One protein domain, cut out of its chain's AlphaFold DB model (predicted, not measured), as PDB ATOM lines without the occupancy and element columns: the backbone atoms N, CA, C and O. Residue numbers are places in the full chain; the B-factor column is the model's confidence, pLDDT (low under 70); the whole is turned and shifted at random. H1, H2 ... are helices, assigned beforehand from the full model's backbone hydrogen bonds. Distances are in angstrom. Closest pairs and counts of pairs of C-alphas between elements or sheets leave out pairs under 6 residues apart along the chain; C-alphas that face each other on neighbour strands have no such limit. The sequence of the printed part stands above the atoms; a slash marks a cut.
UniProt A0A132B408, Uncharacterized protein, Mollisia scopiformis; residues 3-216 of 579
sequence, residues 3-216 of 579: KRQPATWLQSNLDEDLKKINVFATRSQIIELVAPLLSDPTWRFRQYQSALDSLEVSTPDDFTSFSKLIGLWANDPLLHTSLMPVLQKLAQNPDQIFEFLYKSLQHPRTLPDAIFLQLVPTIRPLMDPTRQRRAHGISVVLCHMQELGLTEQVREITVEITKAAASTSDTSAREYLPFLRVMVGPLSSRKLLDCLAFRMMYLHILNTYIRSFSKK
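What this domain is: This is residues 3 to 216 of the 579 residues of an uncharacterized protein of Mollisia scopiformis (UniProt A0A132B408). Eleven helices lie across the length of a rod in two uneven rows, and the backbone winds back and forth between the rows as a loose solenoid. H1, H3, H5, H7, H9 and H11 make one row and run one way; H2, H4, H6, H8 and H10 make the other and run back, with H6 turned steeply to H4 and H8. The printed part has 214 residues, with H1 to H11 in order along it and no named strand; the class is all helix. The whole is loose, with a radius of gyration of the C-alphas of 21.8 A, and spans 81 by 28 by 23 A.

How they stand to each other: H1, residues 7 to 19, touches H3, residues 41 to 53, the same way at 6 degrees, a shallow tilt; their closest C-alphas, of Asp 15 and Gln 47, are 7.3 A apart. H2, residues 24 to 37, and H3 form a helical hairpin, closest at the C-alphas of Ala 35 and Arg 44, 5.8 A. H4, residues 60 to 72, touches residues 24 to 28 of H2, closest at C-alphas 65 and 25, 5.3 A. H5, residues 77 to 90, touches H3, closest at C-alphas 82 and 49, 5.8 A. H6, residues 94 to 105, touches H7, residues 113 to 126, at a steep tilt of 46 degrees, closest at C-alphas 94 and 123, 5.5 A. H8, residues 132 to 147, touches H10, residues 172 to 189, at a steep tilt of 45 degrees, closest at C-alphas 139 and 183, 5.1 A. H9, residues 151 to 167, touches H11, residues 196 to 214, the same way at a shallow tilt of 7 degrees, closest at C-alphas 155 and 197, 5.3 A. H1, H2, H3, H5, H7, H8, H9, H10 and H11 form a bundle, a group of helices. Every O i to N i+4 pair is within hydrogen-bond range in H3, H4, H6 and H9, but 8 of 9 in H1, 8 of 10 in H2, 6 of 10 in H5, 5 of 10 in H7, 10 of 12 in H8, 7 of 14 in H10 and 14 of 15 in H11.

Where its parts are: H1 begins at C-alpha 7, (39.134, 144.358, 274.105), and H11 ends at C-alpha 214, (7.833, 183.194, 332.432). From first to last C-alpha H9 measures 24.1 A, H10 28.6 A and H11 26.0 A. H10 has a kink of 31 degrees near residue 182.

The domain as a whole: The two C-alphas farthest apart, of Pro 6 and Lys 216, are 82.2 A apart. The printed part has no cut and no long link. Its mean pLDDT is 89.2; residues 74 and 109 are under 70.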
ATOM      1  N   LYS A   3      40.583 139.156 281.864       75.00
ATOM      2  CA  LYS A   3      41.965 139.516 281.470       75.00
ATOM      3  C   LYS A   3      42.545 138.747 280.266       75.00
ATOM      4  O   LYS A   3      43.627 139.094 279.815       75.00
ATOM      5  N   ARG A   4      41.897 137.673 279.801       82.38
ATOM      6  CA  ARG A   4      42.397 136.820 278.702       82.38
ATOM      7  C   ARG A   4      41.715 137.088 277.358       82.38
ATOM      8  O   ARG A   4      42.089 136.456 276.379       82.38
ATOM      9  N   GLN A   5      40.710 137.962 277.315       84.56
ATOM     10  CA  GLN A   5      39.920 138.219 276.111       84.56
ATOM     11  C   GLN A   5      40.353 139.528 275.431       84.56
ATOM     12  O   GLN A   5      40.736 140.467 276.133       84.56
ATOM     13  N   PRO A   6      40.294 139.622 274.090       85.62
ATOM     14  CA  PRO A   6      40.586 140.864 273.380       85.62
ATOM     15  C   PRO A   6      39.544 141.950 273.701       85.62
ATOM     16  O   PRO A   6      38.370 141.655 273.933       85.62
ATOM     17  N   ALA A   7      39.966 143.220 273.693       82.50
ATOM     18  CA  ALA A   7      39.134 144.358 274.105       82.50
ATOM     19  C   ALA A   7      37.826 144.483 273.299       82.50
ATOM     20  O   ALA A   7      36.782 144.803 273.861       82.50
ATOM     21  N   THR A   8      37.862 144.166 272.003       83.56
ATOM     22  CA  THR A   8      36.685 144.176 271.118       83.56
ATOM     23  C   THR A   8      35.662 143.108 271.503       83.56
ATOM     24  O   THR A   8      34.466 143.384 271.533       83.56
ATOM     25  N   TRP A   9      36.120 141.905 271.868       87.94
ATOM     26  CA  TRP A   9      35.241 140.841 272.356       87.94
ATOM     27  C   TRP A   9      34.583 141.233 273.679       87.94
ATOM     28  O   TRP A   9      33.385 141.002 273.857       87.94
ATOM     29  N   LEU A  10      35.359 141.843 274.585       82.75
ATOM     30  CA  LEU A  10      34.854 142.324 275.869       82.75
ATOM     31  C   LEU A  10      33.756 143.365 275.670       82.75
ATOM     32  O   LEU A  10      32.710 143.225 276.286       82.75
ATOM     33  N   GLN A  11      33.951 144.346 274.787       83.00
ATOM     34  CA  GLN A  11      32.937 145.367 274.507       83.00
ATOM     35  C   GLN A  11      31.619 144.758 274.012       83.00
ATOM     36  O   GLN A  11      30.577 145.011 274.606       83.00
ATOM     37  N   SER A  12      31.645 143.921 272.969       83.06
ATOM     38  CA  SER A  12      30.404 143.405 272.374       83.06
ATOM     39  C   SER A  12      29.647 142.428 273.276       83.06
ATOM     40  O   SER A  12      28.421 142.464 273.307       83.06
ATOM     41  N   ASN A  13      30.347 141.561 274.017       86.88
ATOM     42  CA  ASN A  13      29.676 140.551 274.844       86.88
ATOM     43  C   ASN A  13      29.261 141.089 276.216       86.88
ATOM     44  O   ASN A  13      28.175 140.752 276.686       86.88
ATOM     45  N   LEU A  14      30.068 141.955 276.850       89.19
ATOM     46  CA  LEU A  14      29.646 142.542 278.125       89.19
ATOM     47  C   LEU A  14      28.452 143.471 277.968       89.19
ATOM     48  O   LEU A  14      27.668 143.555 278.906       89.19
ATOM     49  N   ASP A  15      28.304 144.165 276.840       89.75
ATOM     50  CA  ASP A  15      27.171 145.072 276.651       89.75
ATOM     51  C   ASP A  15      25.833 144.335 276.809       89.75
ATOM     52  O   ASP A  15      24.935 144.831 277.492       89.75
ATOM     53  N   GLU A  16      25.709 143.136 276.238       88.75
ATOM     54  CA  GLU A  16      24.500 142.316 276.347       88.75
ATOM     55  C   GLU A  16      24.361 141.641 277.712       88.75
ATOM     56  O   GLU A  16      23.259 141.572 278.259       88.75
ATOM     57  N   ASP A  17      25.459 141.182 278.310       91.94
ATOM     58  CA  ASP A  17      25.400 140.533 279.621       91.94
ATOM     59  C   ASP A  17      25.119 141.525 280.756       91.94
ATOM     60  O   ASP A  17      24.336 141.220 281.654       91.94
ATOM     61  N   LEU A  18      25.670 142.740 280.699       92.44
ATOM     62  CA  LEU A  18      25.397 143.788 281.684       92.44
ATOM     63  C   LEU A  18      23.939 144.253 281.644       92.44
ATOM     64  O   LEU A  18      23.382 144.550 282.698       92.44
ATOM     65  N   LYS A  19      23.296 144.280 280.468       90.69
ATOM     66  CA  LYS A  19      21.860 144.598 280.350       90.69
ATOM     67  C   LYS A  19      20.965 143.581 281.060       90.69
ATOM     68  O   LYS A  19      19.877 143.943 281.493       90.69
ATOM     69  N   LYS A  20      21.411 142.326 281.201       92.75
ATOM     70  CA  LYS A  20      20.667 141.274 281.919       92.75
ATOM     71  C   LYS A  20      20.743 141.439 283.441       92.75
ATOM     72  O   LYS A  20      19.949 140.833 284.155       92.75
ATOM     73  N   ILE A  21      21.685 142.238 283.946       93.25
ATOM     74  CA  ILE A  21      21.857 142.489 285.380       93.25
ATOM     75  C   ILE A  21      20.966 143.665 285.783       93.25
ATOM     76  O   ILE A  21      21.291 144.824 285.535       93.25
ATOM     77  N   ASN A  22      19.851 143.353 286.441       89.88
ATOM     78  CA  ASN A  22      18.882 144.337 286.935       89.88
ATOM     79  C   ASN A  22      19.313 145.029 288.241       89.88
ATOM     80  O   ASN A  22      18.812 146.103 288.559       89.88
ATOM     81  N   VAL A  23      20.243 144.442 289.000       90.19
ATOM     82  CA  VAL A  23      20.751 145.033 290.244       90.19
ATOM     83  C   VAL A  23      21.837 146.060 289.925       90.19
ATOM     84  O   VAL A  23      22.950 145.708 289.522       90.19
ATOM     85  N   PHE A  24      21.530 147.338 290.151       90.12
ATOM     86  CA  PHE A  24      22.426 148.452 289.838       90.12
ATOM     87  C   PHE A  24      23.767 148.368 290.566       90.12
ATOM     88  O   PHE A  24      24.808 148.641 289.964       90.12
ATOM     89  N   ALA A  25      23.759 147.959 291.838       88.31
ATOM     90  CA  ALA A  25      24.974 147.772 292.627       88.31
ATOM     91  C   ALA A  25      25.941 146.772 291.969       88.31
ATOM     92  O   ALA A  25      27.104 147.095 291.710       88.31
ATOM     93  N   THR A  26      25.435 145.589 291.614       90.50
ATOM     94  CA  THR A  26      26.200 144.536 290.933       90.50
ATOM     95  C   THR A  26      26.706 145.014 289.576       90.50
ATOM     96  O   THR A  26      27.886 144.857 289.259       90.50
ATOM     97  N   ARG A  27      25.833 145.651 288.785       92.19
ATOM     98  CA  ARG A  27      26.190 146.179 287.464       92.19
ATOM     99  C   ARG A  27      27.298 147.230 287.565       92.19
ATOM    100  O   ARG A  27      28.289 147.139 286.845       92.19
ATOM    101  N   SER A  28      27.187 148.165 288.507       89.62
ATOM    102  CA  SER A  28      28.186 149.213 288.750       89.62
ATOM    103  C   SER A  28      29.541 148.637 289.155       89.62
ATOM    104  O   SER A  28      30.569 149.088 288.654       89.62
ATOM    105  N   GLN A  29      29.554 147.614 290.015       89.88
ATOM    106  CA  GLN A  29      30.786 146.948 290.435       89.88
ATOM    107  C   GLN A  29      31.499 146.263 289.261       89.88
ATOM    108  O   GLN A  29      32.723 146.333 289.163       89.88
ATOM    109  N   ILE A  30      30.751 145.630 288.352       91.88
ATOM    110  CA  ILE A  30      31.337 145.012 287.156       91.88
ATOM    111  C   ILE A  30      31.897 146.083 286.217       91.88
ATOM    112  O   ILE A  30      33.014 145.917 285.726       91.88
ATOM    113  N   ILE A  31      31.182 147.194 286.003       91.12
ATOM    114  CA  ILE A  31      31.680 148.296 285.167       91.12
ATOM    115  C   ILE A  31      32.995 148.852 285.735       91.12
ATOM    116  O   ILE A  31      33.948 149.007 284.976       91.12
ATOM    117  N   GLU A  32      33.102 149.068 287.052       88.75
ATOM    118  CA  GLU A  32      34.350 149.525 287.694       88.75
ATOM    119  C   GLU A  32      35.509 148.530 287.532       88.75
ATOM    120  O   GLU A  32      36.655 148.931 287.341       88.75
ATOM    121  N   LEU A  33      35.233 147.223 287.589       90.31
ATOM    122  CA  LEU A  33      36.257 146.189 287.410       90.31
ATOM    123  C   LEU A  33      36.744 146.083 285.960       90.31
ATOM    124  O   LEU A  33      37.896 145.712 285.725       90.31
ATOM    125  N   VAL A  34      35.871 146.363 284.990       90.25
ATOM    126  CA  VAL A  34      36.146 146.159 283.562       90.25
ATOM    127  C   VAL A  34      36.645 147.430 282.885       90.25
ATOM    128  O   VAL A  34      37.511 147.338 282.019       90.25
ATOM    129  N   ALA A  35      36.167 148.609 283.285       89.56
ATOM    130  CA  ALA A  35      36.517 149.872 282.640       89.56
ATOM    131  C   ALA A  35      38.036 150.126 282.540       89.56
ATOM    132  O   ALA A  35      38.472 150.516 281.463       89.56
ATOM    133  N   PRO A  36      38.876 149.842 283.561       89.38
ATOM    134  CA  PRO A  36      40.330 150.009 283.447       89.38
ATOM    135  C   PRO A  36      41.002 149.063 282.442       89.38
ATOM    136  O   PRO A  36      42.152 149.280 282.073       89.38
ATOM    137  N   LEU A  37      40.324 147.984 282.039       89.00
ATOM    138  CA  LEU A  37      40.823 147.007 281.066       89.00
ATOM    139  C   LEU A  37      40.473 147.391 279.623       89.00
ATOM    140  O   LEU A  37      40.966 146.758 278.690       89.00
ATOM    141  N   LEU A  38      39.616 148.395 279.436       87.06
ATOM    142  CA  LEU A  38      39.186 148.880 278.135       87.06
ATOM    143  C   LEU A  38      39.805 150.253 277.873       87.06
ATOM    144  O   LEU A  38      39.737 151.149 278.705       87.06
ATOM    145  N   SER A  39      40.378 150.438 276.685       84.12
ATOM    146  CA  SER A  39      40.969 151.724 276.285       84.12
ATOM    147  C   SER A  39      39.928 152.780 275.891       84.12
ATOM    148  O   SER A  39      40.292 153.925 275.642       84.12
ATOM    149  N   ASP A  40      38.648 152.405 275.790       86.25
ATOM    150  CA  ASP A  40      37.557 153.279 275.352       86.25
ATOM    151  C   ASP A  40      36.814 153.896 276.556       86.25
ATOM    152  O   ASP A  40      35.993 153.216 277.185       86.25
ATOM    153  N   PRO A  41      37.028 155.187 276.870       82.25
ATOM    154  CA  PRO A  41      36.322 155.855 277.962       82.25
ATOM    155  C   PRO A  41      34.813 155.995 277.697       82.25
ATOM    156  O   PRO A  41      34.023 156.073 278.640       82.25
ATOM    157  N   THR A  42      34.379 155.975 276.431       87.81
ATOM    158  CA  THR A  42      32.959 156.109 276.072       87.81
ATOM    159  C   THR A  42      32.160 154.844 276.376       87.81
ATOM    160  O   THR A  42      30.950 154.917 276.597       87.81
ATOM    161  N   TRP A  43      32.818 153.682 276.435       89.69
ATOM    162  CA  TRP A  43      32.185 152.431 276.849       89.69
ATOM    163  C   TRP A  43      31.690 152.520 278.292       89.69
ATOM    164  O   TRP A  43      30.520 152.248 278.563       89.69
ATOM    165  N   ARG A  44      32.557 152.988 279.203       88.62
ATOM    166  CA  ARG A  44      32.219 153.183 280.621       88.62
ATOM    167  C   ARG A  44      31.000 154.096 280.754       88.62
ATOM    168  O   ARG A  44      30.043 153.745 281.439       88.62
ATOM    169  N   PHE A  45      31.015 155.225 280.046       87.88
ATOM    170  CA  PHE A  45      29.909 156.178 280.016       87.88
ATOM    171  C   PHE A  45      28.588 155.543 279.552       87.88
ATOM    172  O   PHE A  45      27.592 155.616 280.270       87.88
ATOM    173  N   ARG A  46      28.582 154.857 278.399       90.88
ATOM    174  CA  ARG A  46      27.382 154.196 277.852       90.88
ATOM    175  C   ARG A  46      26.812 153.145 278.802       90.88
ATOM    176  O   ARG A  46      25.595 153.059 278.959       90.88
ATOM    177  N   GLN A  47      27.678 152.370 279.453       92.25
ATOM    178  CA  GLN A  47      27.236 151.353 280.403       92.25
ATOM    179  C   GLN A  47      26.604 151.955 281.650       92.25
ATOM    180  O   GLN A  47      25.566 151.468 282.100       92.25
ATOM    181  N   TYR A  48      27.170 153.041 282.174       90.38
ATOM    182  CA  TYR A  48      26.555 153.745 283.288       90.38
ATOM    183  C   TYR A  48      25.262 154.441 282.917       90.38
ATOM    184  O   TYR A  48      24.314 154.342 283.683       90.38
ATOM    185  N   GLN A  49      25.191 155.078 281.750       89.81
ATOM    186  CA  GLN A  49      23.947 155.658 281.262       89.81
ATOM    187  C   GLN A  49      22.853 154.587 281.173       89.81
ATOM    188  O   GLN A  49      21.796 154.745 281.770       89.81
ATOM    189  N   SER A  50      23.148 153.439 280.559       91.12
ATOM    190  CA  SER A  50      22.199 152.324 280.487       91.12
ATOM    191  C   SER A  50      21.821 151.761 281.865       91.12
ATOM    192  O   SER A  50      20.673 151.374 282.063       91.12
ATOM    193  N   ALA A  51      22.758 151.696 282.817       91.12
ATOM    194  CA  ALA A  51      22.473 151.254 284.183       91.12
ATOM    195  C   ALA A  51      21.575 152.249 284.934       91.12
ATOM    196  O   ALA A  51      20.643 151.840 285.625       91.12
ATOM    197  N   LEU A  52      21.846 153.543 284.767       90.12
ATOM    198  CA  LEU A  52      21.103 154.660 285.341       90.12
ATOM    199  C   LEU A  52      19.684 154.767 284.766       90.12
ATOM    200  O   LEU A  52      18.747 155.002 285.523       90.12
ATOM    201  N   ASP A  53      19.502 154.519 283.469       88.38
ATOM    202  CA  ASP A  53      18.183 154.514 282.827       88.38
ATOM    203  C   ASP A  53      17.277 153.407 283.398       88.38
ATOM    204  O   ASP A  53      16.075 153.608 283.581       88.38
ATOM    205  N   SER A  54      17.863 152.254 283.743       86.94
ATOM    206  CA  SER A  54      17.167 151.136 284.393       86.94
ATOM    207  C   SER A  54      17.064 151.253 285.919       86.94
ATOM    208  O   SER A  54      16.510 150.362 286.559       86.94
ATOM    209  N   LEU A  55      17.622 152.307 286.526       87.12
ATOM    210  CA  LEU A  55      17.715 152.414 287.978       87.12
ATOM    211  C   LEU A  55      16.347 152.725 288.604       87.12
ATOM    212  O   LEU A  55      15.787 153.817 288.456       87.12
ATOM    213  N   GLU A  56      15.852 151.768 289.382       84.88
ATOM    214  CA  GLU A  56      14.785 151.956 290.360       84.88
ATOM    215  C   GLU A  56      15.408 151.923 291.752       84.88
ATOM    216  O   GLU A  56      15.663 150.856 292.312       84.88
ATOM    217  N   VAL A  57      15.706 153.103 292.305       79.25
ATOM    218  CA  VAL A  57      16.321 153.193 293.633       79.25
ATOM    219  C   VAL A  57      15.314 152.728 294.678       79.25
ATOM    220  O   VAL A  57      14.428 153.469 295.101       79.25
ATOM    221  N   SER A  58      15.448 151.469 295.070       79.31
ATOM    222  CA  SER A  58      14.533 150.797 295.988       79.31
ATOM    223  C   SER A  58      15.261 150.253 297.211       79.31
ATOM    224  O   SER A  58      14.655 150.142 298.279       79.31
ATOM    225  N   THR A  59      16.568 149.986 297.103       82.00
ATOM    226  CA  THR A  59      17.356 149.392 298.185       82.00
ATOM    227  C   THR A  59      18.427 150.345 298.745       82.00
ATOM    228  O   THR A  59      18.936 151.223 298.040       82.00
ATOM    229  N   PRO A  60      18.828 150.191 300.023       77.88
ATOM    230  CA  PRO A  60      19.971 150.912 300.594       77.88
ATOM    231  C   PRO A  60      21.299 150.684 299.848       77.88
ATOM    232  O   PRO A  60      22.158 151.573 299.834       77.88
ATOM    233  N   ASP A  61      21.467 149.518 299.222       80.00
ATOM    234  CA  ASP A  61      22.671 149.165 298.461       80.00
ATOM    235  C   ASP A  61      22.750 149.925 297.134       80.00
ATOM    236  O   ASP A  61      23.840 150.349 296.730       80.00
ATOM    237  N   ASP A  62      21.601 150.194 296.505       82.56
ATOM    238  CA  ASP A  62      21.520 151.054 295.323       82.56
ATOM    239  C   ASP A  62      21.981 152.474 295.659       82.56
ATOM    240  O   ASP A  62      22.817 153.029 294.950       82.56
ATOM    241  N   PHE A  63      21.535 153.035 296.792       80.88
ATOM    242  CA  PHE A  63      21.988 154.355 297.253       80.88
ATOM    243  C   PHE A  63      23.490 154.394 297.535       80.88
ATOM    244  O   PHE A  63      24.160 155.367 297.189       80.88
ATOM    245  N   THR A  64      24.033 153.349 298.159       82.94
ATOM    246  CA  THR A  64      25.469 153.272 298.461       82.94
ATOM    247  C   THR A  64      26.289 153.215 297.176       82.94
ATOM    248  O   THR A  64      27.291 153.919 297.038       82.94
ATOM    249  N   SER A  65      25.843 152.412 296.211       84.06
ATOM    250  CA  SER A  65      26.485 152.287 294.903       84.06
ATOM    251  C   SER A  65      26.399 153.593 294.119       84.06
ATOM    252  O   SER A  65      27.408 154.058 293.599       84.06
ATOM    253  N   PHE A  66      25.234 154.241 294.133       85.38
ATOM    254  CA  PHE A  66      25.003 155.541 293.508       85.38
ATOM    255  C   PHE A  66      25.843 156.661 294.146       85.38
ATOM    256  O   PHE A  66      26.401 157.494 293.442       85.38
ATOM    257  N   SER A  67      26.030 156.646 295.468       82.31
ATOM    258  CA  SER A  67      26.888 157.618 296.169       82.31
ATOM    259  C   SER A  67      28.366 157.449 295.802       82.31
ATOM    260  O   SER A  67      29.065 158.430 295.560       82.31
ATOM    261  N   LYS A  68      28.859 156.203 295.730       82.94
ATOM    262  CA  LYS A  68      30.239 155.910 295.298       82.94
ATOM    263  C   LYS A  68      30.485 156.384 293.871       82.94
ATOM    264  O   LYS A  68      31.497 157.016 293.587       82.94
ATOM    265  N   LEU A  69      29.531 156.078 293.008       84.69
ATOM    266  CA  LEU A  69      29.496 156.442 291.605       84.69
ATOM    267  C   LEU A  69      29.578 157.963 291.423       84.69
ATOM    268  O   LEU A  69      30.441 158.457 290.706       84.69
ATOM    269  N   ILE A  70      28.782 158.712 292.183       84.12
ATOM    270  CA  ILE A  70      28.842 160.172 292.228       84.12
ATOM    271  C   ILE A  70      30.223 160.692 292.667       84.12
ATOM    272  O   ILE A  70      30.760 161.607 292.039       84.12
ATOM    273  N   GLY A  71      30.827 160.098 293.699       80.31
ATOM    274  CA  GLY A  71      32.152 160.498 294.184       80.31
ATOM    275  C   GLY A  71      33.273 160.263 293.166       80.31
ATOM    276  O   GLY A  71      34.163 161.100 293.019       80.31
ATOM    277  N   LEU A  72      33.214 159.158 292.417       75.38
ATOM    278  CA  LEU A  72      34.183 158.855 291.357       75.38
ATOM    279  C   LEU A  72      34.107 159.849 290.193       75.38
ATOM    280  O   LEU A  72      35.087 160.026 289.469       75.38
ATOM    281  N   TRP A  73      32.955 160.490 290.001       76.00
ATOM    282  CA  TRP A  73      32.654 161.255 288.791       76.00
ATOM    283  C   TRP A  73      32.542 162.750 289.012       76.00
ATOM    284  O   TRP A  73      32.192 163.476 288.086       76.00
ATOM    285  N   ALA A  74      32.929 163.227 290.196       69.12
ATOM    286  CA  ALA A  74      33.111 164.650 290.469       69.12
ATOM    287  C   ALA A  74      33.945 165.362 289.381       69.12
ATOM    288  O   ALA A  74      33.787 166.561 289.171       69.12
ATOM    289  N   ASN A  75      34.808 164.612 288.682       71.12
ATOM    290  CA  ASN A  75      35.726 165.108 287.662       71.12
ATOM    291  C   ASN A  75      35.331 164.755 286.211       71.12
ATOM    292  O   ASN A  75      36.053 165.160 285.302       71.12
ATOM    293  N   ASP A  76      34.241 164.010 285.966       81.00
ATOM    294  CA  ASP A  76      33.830 163.607 284.610       81.00
ATOM    295  C   ASP A  76      32.598 164.409 284.125       81.00
ATOM    296  O   ASP A  76      31.467 164.157 284.560       81.00
ATOM    297  N   PRO A  77      32.782 165.379 283.208       78.19
ATOM    298  CA  PRO A  77      31.699 166.238 282.737       78.19
ATOM    299  C   PRO A  77      30.662 165.509 281.869       78.19
ATOM    300  O   PRO A  77      29.511 165.949 281.812       78.19
ATOM    301  N   LEU A  78      31.021 164.402 281.205       77.69
ATOM    302  CA  LEU A  78      30.068 163.644 280.389       77.69
ATOM    303  C   LEU A  78      29.044 162.966 281.298       77.69
ATOM    304  O   LEU A  78      27.838 163.099 281.085       77.69
ATOM    305  N   LEU A  79      29.520 162.337 282.373       70.81
ATOM    306  CA  LEU A  79      28.686 161.610 283.331       70.81
ATOM    307  C   LEU A  79      27.733 162.517 284.114       70.81
ATOM    308  O   LEU A  79      26.608 162.101 284.393       70.81
ATOM    309  N   HIS A  80      28.108 163.773 284.380       77.56
ATOM    310  CA  HIS A  80      27.182 164.759 284.954       77.56
ATOM    311  C   HIS A  80      25.900 164.901 284.110       77.56
ATOM    312  O   HIS A  80      24.800 165.002 284.653       77.56
ATOM    313  N   THR A  81      26.021 164.849 282.780       82.19
ATOM    314  CA  THR A  81      24.880 164.980 281.859       82.19
ATOM    315  C   THR A  81      23.911 163.798 281.968       82.19
ATOM    316  O   THR A  81      22.700 163.999 281.897       82.19
ATOM    317  N   SER A  82      24.415 162.584 282.203       82.75
ATOM    318  CA  SER A  82      23.588 161.378 282.384       82.75
ATOM    319  C   SER A  82      23.029 161.228 283.794       82.75
ATOM    320  O   SER A  82      21.964 160.646 283.979       82.75
ATOM    321  N   LEU A  83      23.730 161.752 284.800       85.00
ATOM    322  CA  LEU A  83      23.304 161.659 286.193       85.00
ATOM    323  C   LEU A  83      22.105 162.570 286.485       85.00
ATOM    324  O   LEU A  83      21.211 162.202 287.249       85.00
ATOM    325  N   MET A  84      22.072 163.758 285.877       84.12
ATOM    326  CA  MET A  84      21.053 164.758 286.185       84.12
ATOM    327  C   MET A  84      19.608 164.306 285.933       84.12
ATOM    328  O   MET A  84      18.787 164.524 286.823       84.12
ATOM    329  N   PRO A  85      19.263 163.642 284.815       87.50
ATOM    330  CA  PRO A  85      17.925 163.084 284.620       87.50
ATOM    331  C   PRO A  85      17.505 162.106 285.725       87.50
ATOM    332  O   PRO A  85      16.363 162.143 286.181       87.50
ATOM    333  N   VAL A  86      18.430 161.273 286.217       87.75
ATOM    334  CA  VAL A  86      18.150 160.344 287.325       87.75
ATOM    335  C   VAL A  86      17.949 161.093 288.632       87.75
ATOM    336  O   VAL A  86      16.998 160.809 289.354       87.75
ATOM    337  N   LEU A  87      18.786 162.087 288.927       85.56
ATOM    338  CA  LEU A  87      18.606 162.942 290.101       85.56
ATOM    339  C   LEU A  87      17.279 163.708 290.054       85.56
ATOM    340  O   LEU A  87      16.604 163.813 291.072       85.56
ATOM    341  N   GLN A  88      16.867 164.183 288.878       86.06
ATOM    342  CA  GLN A  88      15.564 164.819 288.665       86.06
ATOM    343  C   GLN A  88      14.403 163.829 288.841       86.06
ATOM    344  O   GLN A  88      13.386 164.186 289.433       86.06
ATOM    345  N   LYS A  89      14.553 162.577 288.388       87.69
ATOM    346  CA  LYS A  89      13.580 161.503 288.642       87.69
ATOM    347  C   LYS A  89      13.481 161.204 290.140       87.69
ATOM    348  O   LYS A  89      12.381 161.157 290.677       87.69
ATOM    349  N   LEU A  90      14.613 161.083 290.834       84.44
ATOM    350  CA  LEU A  90      14.653 160.916 292.291       84.44
ATOM    351  C   LEU A  90      14.058 162.122 293.020       84.44
ATOM    352  O   LEU A  90      13.445 161.955 294.070       84.44
ATOM    353  N   ALA A  91      14.169 163.324 292.446       85.94
ATOM    354  CA  ALA A  91      13.640 164.550 293.039       85.94
ATOM    355  C   ALA A  91      12.113 164.579 293.100       85.94
ATOM    356  O   ALA A  91      11.552 165.361 293.866       85.94
ATOM    357  N   GLN A  92      11.443 163.679 292.379       89.25
ATOM    358  CA  GLN A  92      10.008 163.442 292.518       89.25
ATOM    359  C   GLN A  92       9.647 162.834 293.884       89.25
ATOM    360  O   GLN A  92       8.495 162.926 294.302       89.25
ATOM    361  N   ASN A  93      10.617 162.261 294.607       91.50
ATOM    362  CA  ASN A  93      10.455 161.770 295.971       91.50
ATOM    363  C   ASN A  93      11.448 162.467 296.929       91.50
ATOM    364  O   ASN A  93      12.543 161.955 297.187       91.50
ATOM    365  N   PRO A  94      11.072 163.630 297.497       91.50
ATOM    366  CA  PRO A  94      11.945 164.411 298.371       91.50
ATOM    367  C   PRO A  94      12.506 163.620 299.559       91.50
ATOM    368  O   PRO A  94      13.635 163.868 299.979       91.50
ATOM    369  N   ASP A  95      11.751 162.656 300.096       91.31
ATOM    370  CA  ASP A  95      12.166 161.870 301.262       91.31
ATOM    371  C   ASP A  95      13.347 160.953 300.935       91.31
ATOM    372  O   ASP A  95      14.286 160.842 301.725       91.31
ATOM    373  N   GLN A  96      13.334 160.347 299.746       89.12
ATOM    374  CA  GLN A  96      14.452 159.550 299.249       89.12
ATOM    375  C   GLN A  96      15.686 160.417 298.990       89.12
ATOM    376  O   GLN A  96      16.792 160.020 299.354       89.12
ATOM    377  N   ILE A  97      15.509 161.619 298.426       91.50
ATOM    378  CA  ILE A  97      16.621 162.563 298.230       91.50
ATOM    379  C   ILE A  97      17.213 162.998 299.563       91.50
ATOM    380  O   ILE A  97      18.432 163.037 299.709       91.50
ATOM    381  N   PHE A  98      16.374 163.328 300.542       93.31
ATOM    382  CA  PHE A  98      16.851 163.733 301.854       93.31
ATOM    383  C   PHE A  98      17.685 162.625 302.505       93.31
ATOM    384  O   PHE A  98      18.781 162.893 302.994       93.31
ATOM    385  N   GLU A  99      17.205 161.380 302.464       91.50
ATOM    386  CA  GLU A  99      17.929 160.230 303.010       91.50
ATOM    387  C   GLU A  99      19.248 159.974 302.263       91.50
ATOM    388  O   GLU A  99      20.278 159.716 302.890       91.50
ATOM    389  N   PHE A 100      19.241 160.107 300.933       89.75
ATOM    390  CA  PHE A 100      20.438 160.030 300.097       89.75
ATOM    391  C   PHE A 100      21.476 161.087 300.479       89.75
ATOM    392  O   PHE A 100      22.641 160.757 300.704       89.75
ATOM    393  N   LEU A 101      21.058 162.349 300.582       92.12
ATOM    394  CA  LEU A 101      21.934 163.456 300.944       92.12
ATOM    395  C   LEU A 101      22.497 163.272 302.345       92.12
ATOM    396  O   LEU A 101      23.702 163.377 302.542       92.12
ATOM    397  N   TYR A 102      21.643 162.939 303.309       93.19
ATOM    398  CA  TYR A 102      22.064 162.686 304.677       93.19
ATOM    399  C   TYR A 102      23.134 161.589 304.747       93.19
ATOM    400  O   TYR A 102      24.200 161.831 305.313       93.19
ATOM    401  N   LYS A 103      22.895 160.424 304.128       90.50
ATOM    402  CA  LYS A 103      23.866 159.317 304.094       90.50
ATOM    403  C   LYS A 103      25.150 159.689 303.364       90.50
ATOM    404  O   LYS A 103      26.234 159.380 303.852       90.50
ATOM    405  N   SER A 104      25.047 160.392 302.238       89.75
ATOM    406  CA  SER A 104      26.221 160.845 301.488       89.75
ATOM    407  C   SER A 104      27.089 161.755 302.358       89.75
ATOM    408  O   SER A 104      28.282 161.516 302.518       89.75
ATOM    409  N   LEU A 105      26.482 162.727 303.042       91.31
ATOM    410  CA  LEU A 105      27.188 163.707 303.870       91.31
ATOM    411  C   LEU A 105      27.775 163.158 305.180       91.31
ATOM    412  O   LEU A 105      28.535 163.875 305.841       91.31
ATOM    413  N   GLN A 106      27.464 161.916 305.566       89.25
ATOM    414  CA  GLN A 106      28.152 161.240 306.673       89.25
ATOM    415  C   GLN A 106      29.593 160.860 306.320       89.25
ATOM    416  O   GLN A 106      30.426 160.706 307.214       89.25
ATOM    417  N   HIS A 107      29.902 160.734 305.030       85.25
ATOM    418  CA  HIS A 107      31.226 160.381 304.544       85.25
ATOM    419  C   HIS A 107      31.835 161.577 303.799       85.25
ATOM    420  O   HIS A 107      31.291 162.009 302.782       85.25
ATOM    421  N   PRO A 108      32.957 162.143 304.275       71.25
ATOM    422  CA  PRO A 108      33.574 163.281 303.605       71.25
ATOM    423  C   PRO A 108      33.977 162.899 302.172       71.25
ATOM    424  O   PRO A 108      34.622 161.872 301.971       71.25
ATOM    425  N   ARG A 109      33.650 163.765 301.197       69.19
ATOM    426  CA  ARG A 109      33.991 163.669 299.755       69.19
ATOM    427  C   ARG A 109      33.164 162.711 298.884       69.19
ATOM    428  O   ARG A 109      33.590 162.397 297.777       69.19
ATOM    429  N   THR A 110      32.002 162.246 299.327       79.75
ATOM    430  CA  THR A 110      31.146 161.383 298.484       79.75
ATOM    431  C   THR A 110      30.262 162.158 297.511       79.75
ATOM    432  O   THR A 110      29.936 161.629 296.455       79.75
ATOM    433  N   LEU A 111      29.885 163.397 297.838       86.81
ATOM    434  CA  LEU A 111      28.933 164.189 297.064       86.81
ATOM    435  C   LEU A 111      29.588 165.479 296.542       86.81
ATOM    436  O   LEU A 111      29.982 166.313 297.354       86.81
ATOM    437  N   PRO A 112      29.696 165.666 295.216       88.00
ATOM    438  CA  PRO A 112      30.130 166.914 294.608       88.00
ATOM    439  C   PRO A 112      29.190 168.071 294.940       88.00
ATOM    440  O   PRO A 112      27.967 167.947 294.812       88.00
ATOM    441  N   ASP A 113      29.774 169.223 295.261       89.00
ATOM    442  CA  ASP A 113      29.053 170.442 295.636       89.00
ATOM    443  C   ASP A 113      28.007 170.836 294.582       89.00
ATOM    444  O   ASP A 113      26.869 171.148 294.914       89.00
ATOM    445  N   ALA A 114      28.347 170.738 293.291       85.38
ATOM    446  CA  ALA A 114      27.438 171.070 292.191       85.38
ATOM    447  C   ALA A 114      26.155 170.220 292.179       85.38
ATOM    448  O   ALA A 114      25.087 170.724 291.831       85.38
ATOM    449  N   ILE A 115      26.249 168.945 292.569       87.81
ATOM    450  CA  ILE A 115      25.089 168.055 292.681       87.81
ATOM    451  C   ILE A 115      24.298 168.409 293.934       87.81
ATOM    452  O   ILE A 115      23.082 168.570 293.866       87.81
ATOM    453  N   PHE A 116      24.983 168.582 295.068       91.56
ATOM    454  CA  PHE A 116      24.342 168.979 296.317       91.56
ATOM    455  C   PHE A 116      23.490 170.243 296.137       91.56
ATOM    456  O   PHE A 116      22.309 170.246 296.484       91.56
ATOM    457  N   LEU A 117      24.049 171.279 295.503       90.44
ATOM    458  CA  LEU A 117      23.366 172.546 295.229       90.44
ATOM    459  C   LEU A 117      22.078 172.387 294.420       90.44
ATOM    460  O   LEU A 117      21.108 173.096 294.675       90.44
ATOM    461  N   GLN A 118      22.047 171.452 293.472       89.38
ATOM    462  CA  GLN A 118      20.857 171.193 292.660       89.38
ATOM    463  C   GLN A 118      19.761 170.454 293.433       89.38
ATOM    464  O   GLN A 118      18.586 170.596 293.106       89.38
ATOM    465  N   LEU A 119      20.126 169.697 294.471       91.81
ATOM    466  CA  LEU A 119      19.186 168.919 295.279       91.81
ATOM    467  C   LEU A 119      18.631 169.689 296.488       91.81
ATOM    468  O   LEU A 119      17.554 169.355 296.984       91.81
ATOM    469  N   VAL A 120      19.330 170.730 296.958       92.88
ATOM    470  CA  VAL A 120      18.900 171.560 298.101       92.88
ATOM    471  C   VAL A 120      17.471 172.115 297.945       92.88
ATOM    472  O   VAL A 120      16.696 171.999 298.900       92.88
ATOM    473  N   PRO A 121      17.051 172.671 296.788       93.81
ATOM    474  CA  PRO A 121      15.684 173.170 296.625       93.81
ATOM    475  C   PRO A 121      14.613 172.089 296.828       93.81
ATOM    476  O   PRO A 121      13.570 172.364 297.416       93.81
ATOM    477  N   THR A 122      14.883 170.852 296.400       93.62
ATOM    478  CA  THR A 122      13.944 169.725 296.495       93.62
ATOM    479  C   THR A 122      13.689 169.295 297.938       93.62
ATOM    480  O   THR A 122      12.566 168.941 298.290       93.62
ATOM    481  N   ILE A 123      14.716 169.328 298.790       94.38
ATOM    482  CA  ILE A 123      14.606 168.884 300.188       94.38
ATOM    483  C   ILE A 123      14.161 169.986 301.146       94.38
ATOM    484  O   ILE A 123      13.835 169.678 302.291       94.38
ATOM    485  N   ARG A 124      14.156 171.258 300.724       94.56
ATOM    486  CA  ARG A 124      13.791 172.395 301.584       94.56
ATOM    487  C   ARG A 124      12.446 172.192 302.303       94.56
ATOM    488  O   ARG A 124      12.429 172.372 303.518       94.56
ATOM    489  N   PRO A 125      11.362 171.714 301.653       94.00
ATOM    490  CA  PRO A 125      10.084 171.460 302.333       94.00
ATOM    491  C   PRO A 125      10.146 170.382 303.425       94.00
ATOM    492  O   PRO A 125       9.232 170.270 304.237       94.00
ATOM    493  N   LEU A 126      11.201 169.561 303.444       93.12
ATOM    494  CA  LEU A 126      11.405 168.505 304.433       93.12
ATOM    495  C   LEU A 126      12.255 168.940 305.629       93.12
ATOM    496  O   LEU A 126      12.437 168.137 306.549       93.12
ATOM    497  N   MET A 127      12.759 170.177 305.637       92.69
ATOM    498  CA  MET A 127      13.586 170.747 306.710       92.69
ATOM    499  C   MET A 127      12.757 171.164 307.935       92.69
ATOM    500  O   MET A 127      13.032 172.176 308.573       92.69
ATOM    501  N   ASP A 128      11.746 170.367 308.277       92.00
ATOM    502  CA  ASP A 128      10.923 170.539 309.468       92.00
ATOM    503  C   ASP A 128      11.561 169.794 310.661       92.00
ATOM    504  O   ASP A 128      11.580 168.554 310.691       92.00
ATOM    505  N   PRO A 129      12.083 170.519 311.664       88.81
ATOM    506  CA  PRO A 129      12.788 169.933 312.798       88.81
ATOM    507  C   PRO A 129      11.865 169.209 313.787       88.81
ATOM    508  O   PRO A 129      12.369 168.459 314.625       88.81
ATOM    509  N   THR A 130      10.539 169.384 313.702       89.06
ATOM    510  CA  THR A 130       9.582 168.676 314.575       89.06
ATOM    511  C   THR A 130       9.573 167.167 314.302       89.06
ATOM    512  O   THR A 130       9.305 166.351 315.189       89.06
ATOM    513  N   ARG A 131       9.976 166.749 313.094       90.94
ATOM    514  CA  ARG A 131      10.146 165.340 312.724       90.94
ATOM    515  C   ARG A 131      11.449 164.793 313.300       90.94
ATOM    516  O   ARG A 131      12.467 164.707 312.615       90.94
ATOM    517  N   GLN A 132      11.403 164.328 314.550       86.19
ATOM    518  CA  GLN A 132      12.580 163.877 315.309       86.19
ATOM    519  C   GLN A 132      13.487 162.878 314.562       86.19
ATOM    520  O   GLN A 132      14.706 162.948 314.698       86.19
ATOM    521  N   ARG A 133      12.923 161.988 313.727       89.94
ATOM    522  CA  ARG A 133      13.705 161.031 312.915       89.94
ATOM    523  C   ARG A 133      14.673 161.711 311.934       89.94
ATOM    524  O   ARG A 133      15.682 161.113 311.586       89.94
ATOM    525  N   ARG A 134      14.388 162.947 311.510       93.69
ATOM    526  CA  ARG A 134      15.175 163.714 310.526       93.69
ATOM    527  C   ARG A 134      16.052 164.791 311.147       93.69
ATOM    528  O   ARG A 134      16.914 165.320 310.456       93.69
ATOM    529  N   ALA A 135      15.891 165.085 312.437       94.81
ATOM    530  CA  ALA A 135      16.606 166.159 313.130       94.81
ATOM    531  C   ALA A 135      18.129 166.120 312.900       94.81
ATOM    532  O   ALA A 135      18.751 167.144 312.612       94.81
ATOM    533  N   HIS A 136      18.728 164.928 312.975       95.88
ATOM    534  CA  HIS A 136      20.160 164.768 312.740       95.88
ATOM    535  C   HIS A 136      20.539 165.008 311.273       95.88
ATOM    536  O   HIS A 136      21.490 165.739 311.012       95.88
ATOM    537  N   GLY A 137      19.761 164.483 310.322       95.81
ATOM    538  CA  GLY A 137      19.986 164.721 308.895       95.81
ATOM    539  C   GLY A 137      19.857 166.192 308.507       95.81
ATOM    540  O   GLY A 137      20.738 166.712 307.832       95.81
ATOM    541  N   ILE A 138      18.842 166.892 309.027       96.81
ATOM    542  CA  ILE A 138      18.647 168.336 308.821       96.81
ATOM    543  C   ILE A 138      19.882 169.089 309.322       96.81
ATOM    544  O   ILE A 138      20.419 169.949 308.629       96.81
ATOM    545  N   SER A 139      20.381 168.716 310.502       96.94
ATOM    546  CA  SER A 139      21.577 169.323 311.092       96.94
ATOM    547  C   SER A 139      22.815 169.126 310.217       96.94
ATOM    548  O   SER A 139      23.545 170.083 309.972       96.94
ATOM    549  N   VAL A 140      23.044 167.906 309.721       96.44
ATOM    550  CA  VAL A 140      24.180 167.579 308.842       96.44
ATOM    551  C   VAL A 140      24.099 168.346 307.522       96.44
ATOM    552  O   VAL A 140      25.098 168.928 307.101       96.44
ATOM    553  N   VAL A 141      22.916 168.398 306.904       96.25
ATOM    554  CA  VAL A 141      22.687 169.130 305.653       96.25
ATOM    555  C   VAL A 141      22.935 170.625 305.845       96.25
ATOM    556  O   VAL A 141      23.707 171.203 305.087       96.25
ATOM    557  N   LEU A 142      22.364 171.246 306.882       97.25
ATOM    558  CA  LEU A 142      22.560 172.674 307.157       97.25
ATOM    559  C   LEU A 142      24.025 173.024 307.440       97.25
ATOM    560  O   LEU A 142      24.516 174.047 306.966       97.25
ATOM    561  N   CYS A 143      24.740 172.173 308.181       96.62
ATOM    562  CA  CYS A 143      26.171 172.371 308.405       96.62
ATOM    563  C   CYS A 143      26.954 172.326 307.089       96.62
ATOM    564  O   CYS A 143      27.820 173.163 306.861       96.62
ATOM    565  N   HIS A 144      26.628 171.376 306.210       95.81
ATOM    566  CA  HIS A 144      27.288 171.270 304.917       95.81
ATOM    567  C   HIS A 144      26.979 172.460 304.002       95.81
ATOM    568  O   HIS A 144      27.890 173.018 303.402       95.81
ATOM    569  N   MET A 145      25.722 172.919 303.956       95.81
ATOM    570  CA  MET A 145      25.353 174.145 303.238       95.81
ATOM    571  C   MET A 145      26.212 175.336 303.687       95.81
ATOM    572  O   MET A 145      26.696 176.098 302.852       95.81
ATOM    573  N   GLN A 146      26.444 175.472 304.996       96.25
ATOM    574  CA  GLN A 146      27.279 176.541 305.540       96.25
ATOM    575  C   GLN A 146      28.750 176.416 305.112       96.25
ATOM    576  O   GLN A 146      29.370 177.426 304.784       96.25
ATOM    577  N   GLU A 147      29.311 175.203 305.089       94.25
ATOM    578  CA  GLU A 147      30.683 174.946 304.619       94.25
ATOM    579  C   GLU A 147      30.870 175.282 303.135       94.25
ATOM    580  O   GLU A 147      31.929 175.773 302.751       94.25
ATOM    581  N   LEU A 148      29.830 175.086 302.318       93.06
ATOM    582  CA  LEU A 148      29.814 175.464 300.900       93.06
ATOM    583  C   LEU A 148      29.589 176.964 300.661       93.06
ATOM    584  O   LEU A 148      29.521 177.409 299.517       93.06
ATOM    585  N   GLY A 149      29.444 177.762 301.722       92.44
ATOM    586  CA  GLY A 149      29.218 179.200 301.613       92.44
ATOM    587  C   GLY A 149      27.780 179.594 301.265       92.44
ATOM    588  O   GLY A 149      27.536 180.768 300.993       92.44
ATOM    589  N   LEU A 150      26.809 178.674 301.349       93.38
ATOM    590  CA  LEU A 150      25.369 178.935 301.156       93.38
ATOM    591  C   LEU A 150      24.740 179.619 302.375       93.38
ATOM    592  O   LEU A 150      23.696 179.214 302.888       93.38
ATOM    593  N   THR A 151      25.418 180.652 302.869       93.38
ATOM    594  CA  THR A 151      25.093 181.324 304.131       93.38
ATOM    595  C   THR A 151      23.684 181.908 304.097       93.38
ATOM    596  O   THR A 151      22.971 181.842 305.094       93.38
ATOM    597  N   GLU A 152      23.248 182.421 302.945       91.06
ATOM    598  CA  GLU A 152      21.924 183.021 302.797       91.06
ATOM    599  C   GLU A 152      20.802 181.979 302.853       91.06
ATOM    600  O   GLU A 152      19.831 182.154 303.582       91.06
ATOM    601  N   GLN A 153      20.965 180.835 302.186       93.75
ATOM    602  CA  GLN A 153      19.987 179.749 302.239       93.75
ATOM    603  C   GLN A 153      19.914 179.134 303.643       93.75
ATOM    604  O   GLN A 153      18.826 178.834 304.135       93.75
ATOM    605  N   VAL A 154      21.058 178.980 304.323       96.44
ATOM    606  CA  VAL A 154      21.092 178.553 305.732       96.44
ATOM    607  C   VAL A 154      20.361 179.567 306.614       96.44
ATOM    608  O   VAL A 154      19.566 179.180 307.473       96.44
ATOM    609  N   ARG A 155      20.579 180.867 306.393       94.88
ATOM    610  CA  ARG A 155      19.883 181.941 307.110       94.88
ATOM    611  C   ARG A 155      18.369 181.880 306.890       94.88
ATOM    612  O   ARG A 155      17.626 181.927 307.863       94.88
ATOM    613  N   GLU A 156      17.907 181.715 305.656       93.94
ATOM    614  CA  GLU A 156      16.478 181.579 305.347       93.94
ATOM    615  C   GLU A 156      15.844 180.371 306.051       93.94
ATOM    616  O   GLU A 156      14.825 180.519 306.724       93.94
ATOM    617  N   ILE A 157      16.468 179.190 305.969       95.38
ATOM    618  CA  ILE A 157      15.929 177.970 306.595       95.38
ATOM    619  C   ILE A 157      15.923 178.099 308.124       95.38
ATOM    620  O   ILE A 157      14.951 177.736 308.783       95.38
ATOM    621  N   THR A 158      16.983 178.651 308.720       96.25
ATOM    622  CA  THR A 158      17.034 178.875 310.177       96.25
ATOM    623  C   THR A 158      15.996 179.903 310.642       96.25
ATOM    624  O   THR A 158      15.420 179.746 311.723       96.25
ATOM    625  N   VAL A 159      15.685 180.911 309.819       94.62
ATOM    626  CA  VAL A 159      14.573 181.851 310.029       94.62
ATOM    627  C   VAL A 159      13.220 181.141 309.956       94.62
ATOM    628  O   VAL A 159      12.398 181.343 310.847       94.62
ATOM    629  N   GLU A 160      12.985 180.291 308.956       94.69
ATOM    630  CA  GLU A 160      11.751 179.500 308.827       94.69
ATOM    631  C   GLU A 160      11.537 178.590 310.042       94.69
ATOM    632  O   GLU A 160      10.469 178.622 310.654       94.69
ATOM    633  N   ILE A 161      12.579 177.866 310.462       95.25
ATOM    634  CA  ILE A 161      12.573 177.033 311.673       95.25
ATOM    635  C   ILE A 161      12.244 177.872 312.916       95.25
ATOM    636  O   ILE A 161      11.429 177.473 313.750       95.25
ATOM    637  N   THR A 162      12.850 179.055 313.038       95.12
ATOM    638  CA  THR A 162      12.615 179.966 314.167       95.12
ATOM    639  C   THR A 162      11.178 180.489 314.186       95.12
ATOM    640  O   THR A 162      10.550 180.510 315.245       95.12
ATOM    641  N   LYS A 163      10.637 180.886 313.027       93.12
ATOM    642  CA  LYS A 163       9.242 181.332 312.881       93.12
ATOM    643  C   LYS A 163       8.270 180.201 313.207       93.12
ATOM    644  O   LYS A 163       7.316 180.425 313.946       93.12
ATOM    645  N   ALA A 164       8.531 178.989 312.719       93.00
ATOM    646  CA  ALA A 164       7.720 177.817 313.031       93.00
ATOM    647  C   ALA A 164       7.706 177.541 314.546       93.00
ATOM    648  O   ALA A 164       6.633 177.393 315.126       93.00
ATOM    649  N   ALA A 165       8.863 177.601 315.216       92.94
ATOM    650  CA  ALA A 165       8.952 177.463 316.670       92.94
ATOM    651  C   ALA A 165       8.196 178.566 317.429       92.94
ATOM    652  O   ALA A 165       7.512 178.288 318.413       92.94
ATOM    653  N   ALA A 166       8.289 179.819 316.973       91.56
ATOM    654  CA  ALA A 166       7.577 180.950 317.569       91.56
ATOM    655  C   ALA A 166       6.050 180.850 317.432       91.56
ATOM    656  O   ALA A 166       5.331 181.253 318.345       91.56
ATOM    657  N   SER A 167       5.565 180.296 316.320       91.19
ATOM    658  CA  SER A 167       4.134 180.124 316.043       91.19
ATOM    659  C   SER A 167       3.517 178.906 316.735       91.19
ATOM    660  O   SER A 167       2.293 178.803 316.821       91.19
ATOM    661  N   THR A 168       4.328 177.963 317.224       89.12
ATOM    662  CA  THR A 168       3.802 176.803 317.954       89.12
ATOM    663  C   THR A 168       3.278 177.173 319.343       89.12
ATOM    664  O   THR A 168       3.816 178.043 320.023       89.12
ATOM    665  N   SER A 169       2.218 176.486 319.782       83.88
ATOM    666  CA  SER A 169       1.649 176.656 321.126       83.88
ATOM    667  C   SER A 169       2.692 176.437 322.238       83.88
ATOM    668  O   SER A 169       3.683 175.729 322.040       83.88
ATOM    669  N   ASP A 170       2.434 176.969 323.440       76.12
ATOM    670  CA  ASP A 170       3.305 176.821 324.622       76.12
ATOM    671  C   ASP A 170       3.772 175.370 324.876       76.12
ATOM    672  O   ASP A 170       4.880 175.142 325.365       76.12
ATOM    673  N   THR A 171       2.927 174.378 324.576       71.31
ATOM    674  CA  THR A 171       3.235 172.949 324.741       71.31
ATOM    675  C   THR A 171       4.150 172.402 323.647       71.31
ATOM    676  O   THR A 171       4.998 171.560 323.945       71.31
ATOM    677  N   SER A 172       4.036 172.919 322.426       75.06
ATOM    678  CA  SER A 172       4.760 172.446 321.241       75.06
ATOM    679  C   SER A 172       6.131 173.093 321.064       75.06
ATOM    680  O   SER A 172       7.009 172.497 320.454       75.06
ATOM    681  N   ALA A 173       6.413 174.226 321.718       76.06
ATOM    682  CA  ALA A 173       7.776 174.768 321.772       76.06
ATOM    683  C   ALA A 173       8.796 173.766 322.377       76.06
ATOM    684  O   ALA A 173       9.995 173.844 322.108       76.06
ATOM    685  N   ARG A 174       8.325 172.773 323.157       85.19
ATOM    686  CA  ARG A 174       9.139 171.638 323.644       85.19
ATOM    687  C   ARG A 174       9.654 170.736 322.524       85.19
ATOM    688  O   ARG A 174      10.691 170.106 322.715       85.19
ATOM    689  N   GLU A 175       8.965 170.672 321.389       91.56
ATOM    690  CA  GLU A 175       9.271 169.775 320.267       91.56
ATOM    691  C   GLU A 175      10.576 170.164 319.553       91.56
ATOM    692  O   GLU A 175      11.250 169.305 318.988       91.56
ATOM    693  N   TYR A 176      11.000 171.427 319.666       95.25
ATOM    694  CA  TYR A 176      12.240 171.924 319.065       95.25
ATOM    695  C   TYR A 176      13.481 171.675 319.929       95.25
ATOM    696  O   TYR A 176      14.599 171.639 319.413       95.25
ATOM    697  N   LEU A 177      13.331 171.470 321.243       94.62
ATOM    698  CA  LEU A 177      14.484 171.251 322.120       94.62
ATOM    699  C   LEU A 177      15.256 169.949 321.807       94.62
ATOM    700  O   LEU A 177      16.489 169.986 321.829       94.62
ATOM    701  N   PRO A 178      14.604 168.811 321.473       95.56
ATOM    702  CA  PRO A 178      15.296 167.637 320.943       95.56
ATOM    703  C   PRO A 178      16.134 167.939 319.698       95.56
ATOM    704  O   PRO A 178      17.266 167.467 319.608       95.56
ATOM    705  N   PHE A 179      15.613 168.742 318.763       96.25
ATOM    706  CA  PHE A 179      16.347 169.145 317.563       96.25
ATOM    707  C   PHE A 179      17.590 169.968 317.918       96.25
ATOM    708  O   PHE A 179      18.691 169.599 317.506       96.25
ATOM    709  N   LEU A 180      17.450 170.994 318.770       97.25
ATOM    710  CA  LEU A 180      18.588 171.785 319.255       97.25
ATOM    711  C   LEU A 180      19.649 170.911 319.933       97.25
ATOM    712  O   LEU A 180      20.845 171.133 319.759       97.25
ATOM    713  N   ARG A 181      19.240 169.887 320.688       96.81
ATOM    714  CA  ARG A 181      20.176 168.938 321.298       96.81
ATOM    715  C   ARG A 181      20.934 168.120 320.251       96.81
ATOM    716  O   ARG A 181      22.145 167.965 320.365       96.81
ATOM    717  N   VAL A 182      20.235 167.586 319.252       96.81
ATOM    718  CA  VAL A 182      20.834 166.749 318.199       96.81
ATOM    719  C   VAL A 182      21.776 167.558 317.300       96.81
ATOM    720  O   VAL A 182      22.813 167.042 316.887       96.81
ATOM    721  N   MET A 183      21.450 168.824 317.034       97.19
ATOM    722  CA  MET A 183      22.205 169.697 316.136       97.19
ATOM    723  C   MET A 183      23.571 170.134 316.691       97.19
ATOM    724  O   MET A 183      24.503 170.351 315.913       97.19
ATOM    725  N   VAL A 184      23.744 170.193 318.018       97.31
ATOM    726  CA  VAL A 184      25.026 170.589 318.635       97.31
ATOM    727  C   VAL A 184      26.184 169.685 318.208       97.31
ATOM    728  O   VAL A 184      27.291 170.181 318.012       97.31
ATOM    729  N   GLY A 185      25.945 168.379 318.047       96.94
ATOM    730  CA  GLY A 185      26.979 167.423 317.637       96.94
ATOM    731  C   GLY A 185      27.599 167.785 316.279       96.94
ATOM    732  O   GLY A 185      28.794 168.081 316.236       96.94
ATOM    733  N   PRO A 186      26.802 167.821 315.191       96.94
ATOM    734  CA  PRO A 186      27.253 168.267 313.869       96.94
ATOM    735  C   PRO A 186      27.879 169.668 313.848       96.94
ATOM    736  O   PRO A 186      28.914 169.858 313.212       96.94
ATOM    737  N   LEU A 187      27.308 170.640 314.572       97.31
ATOM    738  CA  LEU A 187      27.876 171.992 314.642       97.31
ATOM    739  C   LEU A 187      29.260 171.998 315.297       97.31
ATOM    740  O   LEU A 187      30.175 172.664 314.818       97.31
ATOM    741  N   SER A 188      29.426 171.250 316.390       97.00
ATOM    742  CA  SER A 188      30.697 171.162 317.105       97.00
ATOM    743  C   SER A 188      31.762 170.439 316.286       97.00
ATOM    744  O   SER A 188      32.899 170.904 316.245       97.00
ATOM    745  N   SER A 189      31.421 169.324 315.629       95.88
ATOM    746  CA  SER A 189      32.389 168.557 314.833       95.88
ATOM    747  C   SER A 189      32.889 169.334 313.612       95.88
ATOM    748  O   SER A 189      34.046 169.182 313.227       95.88
ATOM    749  N   ARG A 190      32.052 170.217 313.057       95.19
ATOM    750  CA  ARG A 190      32.362 171.066 311.896       95.19
ATOM    751  C   ARG A 190      32.816 172.488 312.254       95.19
ATOM    752  O   ARG A 190      33.023 173.304 311.366       95.19
ATOM    753  N   LYS A 191      33.013 172.795 313.545       96.94
ATOM    754  CA  LYS A 191      33.436 174.125 314.046       96.94
ATOM    755  C   LYS A 191      32.498 175.273 313.633       96.94
ATOM    756  O   LYS A 191      32.937 176.391 313.389       96.94
ATOM    757  N   LEU A 192      31.194 175.007 313.593       96.94
ATOM    758  CA  LEU A 192      30.150 175.961 313.194       96.94
ATOM    759  C   LEU A 192      29.373 176.556 314.379       96.94
ATOM    760  O   LEU A 192      28.377 177.245 314.171       96.94
ATOM    761  N   LEU A 193      29.805 176.320 315.625       96.75
ATOM    762  CA  LEU A 193      29.132 176.856 316.821       96.75
ATOM    763  C   LEU A 193      29.120 178.395 316.870       96.75
ATOM    764  O   LEU A 193      28.198 178.978 317.433       96.75
ATOM    765  N   ASP A 194      30.104 179.052 316.254       94.25
ATOM    766  CA  ASP A 194      30.187 180.518 316.205       94.25
ATOM    767  C   ASP A 194      29.410 181.139 315.033       94.25
ATOM    768  O   ASP A 194      29.290 182.364 314.948       94.25
ATOM    769  N   CYS A 195      28.848 180.317 314.138       95.94
ATOM    770  CA  CYS A 195      28.093 180.790 312.983       95.94
ATOM    771  C   CYS A 195      26.808 181.503 313.423       95.94
ATOM    772  O   CYS A 195      25.956 180.934 314.111       95.94
ATOM    773  N   LEU A 196      26.649 182.754 312.984       94.00
ATOM    774  CA  LEU A 196      25.580 183.630 313.457       94.00
ATOM    775  C   LEU A 196      24.176 183.066 313.208       94.00
ATOM    776  O   LEU A 196      23.344 183.143 314.107       94.00
ATOM    777  N   ALA A 197      23.914 182.469 312.041       95.88
ATOM    778  CA  ALA A 197      22.596 181.923 311.709       95.88
ATOM    779  C   ALA A 197      22.132 180.882 312.746       95.88
ATOM    780  O   ALA A 197      21.024 180.969 313.280       95.88
ATOM    781  N   PHE A 198      23.018 179.952 313.121       97.25
ATOM    782  CA  PHE A 198      22.716 178.956 314.149       97.25
ATOM    783  C   PHE A 198      22.591 179.590 315.536       97.25
ATOM    784  O   PHE A 198      21.644 179.284 316.257       97.25
ATOM    785  N   ARG A 199      23.477 180.526 315.902       95.81
ATOM    786  CA  ARG A 199      23.394 181.243 317.188       95.81
ATOM    787  C   ARG A 199      22.050 181.946 317.365       95.81
ATOM    788  O   ARG A 199      21.424 181.805 318.415       95.81
ATOM    789  N   MET A 200      21.586 182.647 316.331       94.75
ATOM    790  CA  MET A 200      20.305 183.351 316.348       94.75
ATOM    791  C   MET A 200      19.128 182.396 316.467       94.75
ATOM    792  O   MET A 200      18.249 182.620 317.296       94.75
ATOM    793  N   MET A 201      19.133 181.305 315.704       96.69
ATOM    794  CA  MET A 201      18.092 180.284 315.798       96.69
ATOM    795  C   MET A 201      18.006 179.686 317.210       96.69
ATOM    796  O   MET A 201      16.921 179.640 317.789       96.69
ATOM    797  N   TYR A 202      19.137 179.288 317.806       97.19
ATOM    798  CA  TYR A 202      19.168 178.778 319.185       97.19
ATOM    799  C   TYR A 202      18.640 179.812 320.176       97.19
ATOM    800  O   TYR A 202      17.786 179.493 321.003       97.19
ATOM    801  N   LEU A 203      19.135 181.049 320.087       95.69
ATOM    802  CA  LEU A 203      18.735 182.134 320.973       95.69
ATOM    803  C   LEU A 203      17.226 182.380 320.897       95.69
ATOM    804  O   LEU A 203      16.567 182.423 321.934       95.69
ATOM    805  N   HIS A 204      16.666 182.506 319.695       94.56
ATOM    806  CA  HIS A 204      15.245 182.783 319.519       94.56
ATOM    807  C   HIS A 204      14.362 181.621 319.971       94.56
ATOM    808  O   HIS A 204      13.413 181.860 320.712       94.56
ATOM    809  N   ILE A 205      14.682 180.378 319.602       95.44
ATOM    810  CA  ILE A 205      13.887 179.209 320.012       95.44
ATOM    811  C   ILE A 205      13.893 179.063 321.537       95.44
ATOM    812  O   ILE A 205      12.833 178.908 322.145       95.44
ATOM    813  N   LEU A 206      15.063 179.169 322.176       95.94
ATOM    814  CA  LEU A 206      15.168 179.081 323.636       95.94
ATOM    815  C   LEU A 206      14.479 180.255 324.334       95.94
ATOM    816  O   LEU A 206      13.815 180.053 325.346       95.94
ATOM    817  N   ASN A 207      14.583 181.471 323.798       94.56
ATOM    818  CA  ASN A 207      13.928 182.641 324.376       94.56
ATOM    819  C   ASN A 207      12.397 182.562 324.244       94.56
ATOM    820  O   ASN A 207      11.685 182.860 325.200       94.56
ATOM    821  N   THR A 208      11.879 182.109 323.099       93.44
ATOM    822  CA  THR A 208      10.450 181.805 322.909       93.44
ATOM    823  C   THR A 208       9.988 180.765 323.920       93.44
ATOM    824  O   THR A 208       8.980 180.971 324.600       93.44
ATOM    825  N   TYR A 209      10.760 179.685 324.070       93.56
ATOM    826  CA  TYR A 209      10.487 178.648 325.052       93.56
ATOM    827  C   TYR A 209      10.431 179.226 326.467       93.56
ATOM    828  O   TYR A 209       9.442 179.045 327.159       93.56
ATOM    829  N   ILE A 210      11.431 179.996 326.894       93.81
ATOM    830  CA  ILE A 210      11.472 180.600 328.233       93.81
ATOM    831  C   ILE A 210      10.298 181.561 328.454       93.81
ATOM    832  O   ILE A 210       9.638 181.491 329.489       93.81
ATOM    833  N   ARG A 211       9.973 182.414 327.475       91.69
ATOM    834  CA  ARG A 211       8.854 183.367 327.566       91.69
ATOM    835  C   ARG A 211       7.514 182.686 327.825       91.69
ATOM    836  O   ARG A 211       6.716 183.227 328.594       91.69
ATOM    837  N   SER A 212       7.260 181.522 327.224       89.88
ATOM    838  CA  SER A 212       6.015 180.780 327.462       89.88
ATOM    839  C   SER A 212       5.896 180.279 328.910       89.88
ATOM    840  O   SER A 212       4.789 180.212 329.453       89.88
ATOM    841  N   PHE A 213       7.022 180.024 329.593       85.69
ATOM    842  CA  PHE A 213       7.045 179.700 331.027       85.69
ATOM    843  C   PHE A 213       7.015 180.932 331.926       85.69
ATOM    844  O   PHE A 213       6.314 180.920 332.941       85.69
ATOM    845  N   SER A 214       7.736 182.000 331.582       84.56
ATOM    846  CA  SER A 214       7.833 183.194 332.432       84.56
ATOM    847  C   SER A 214       6.496 183.926 332.565       84.56
ATOM    848  O   SER A 214       6.198 184.447 333.638       84.56
ATOM    849  N   LYS A 215       5.632 183.878 331.536       80.94
ATOM    850  CA  LYS A 215       4.242 184.376 331.609       80.94
ATOM    851  C   LYS A 215       3.408 183.703 332.707       80.94
ATOM    852  O   LYS A 215       2.421 184.273 333.155       80.94
ATOM    853  N   LYS A 216       3.796 182.499 333.138       77.06
ATOM    854  CA  LYS A 216       3.073 181.681 334.121       77.06
ATOM    855  C   LYS A 216       3.678 181.750 335.517       77.06
ATOM    856  O   LYS A 216       3.271 180.960 336.364       77.06
TER     857      LYS A 216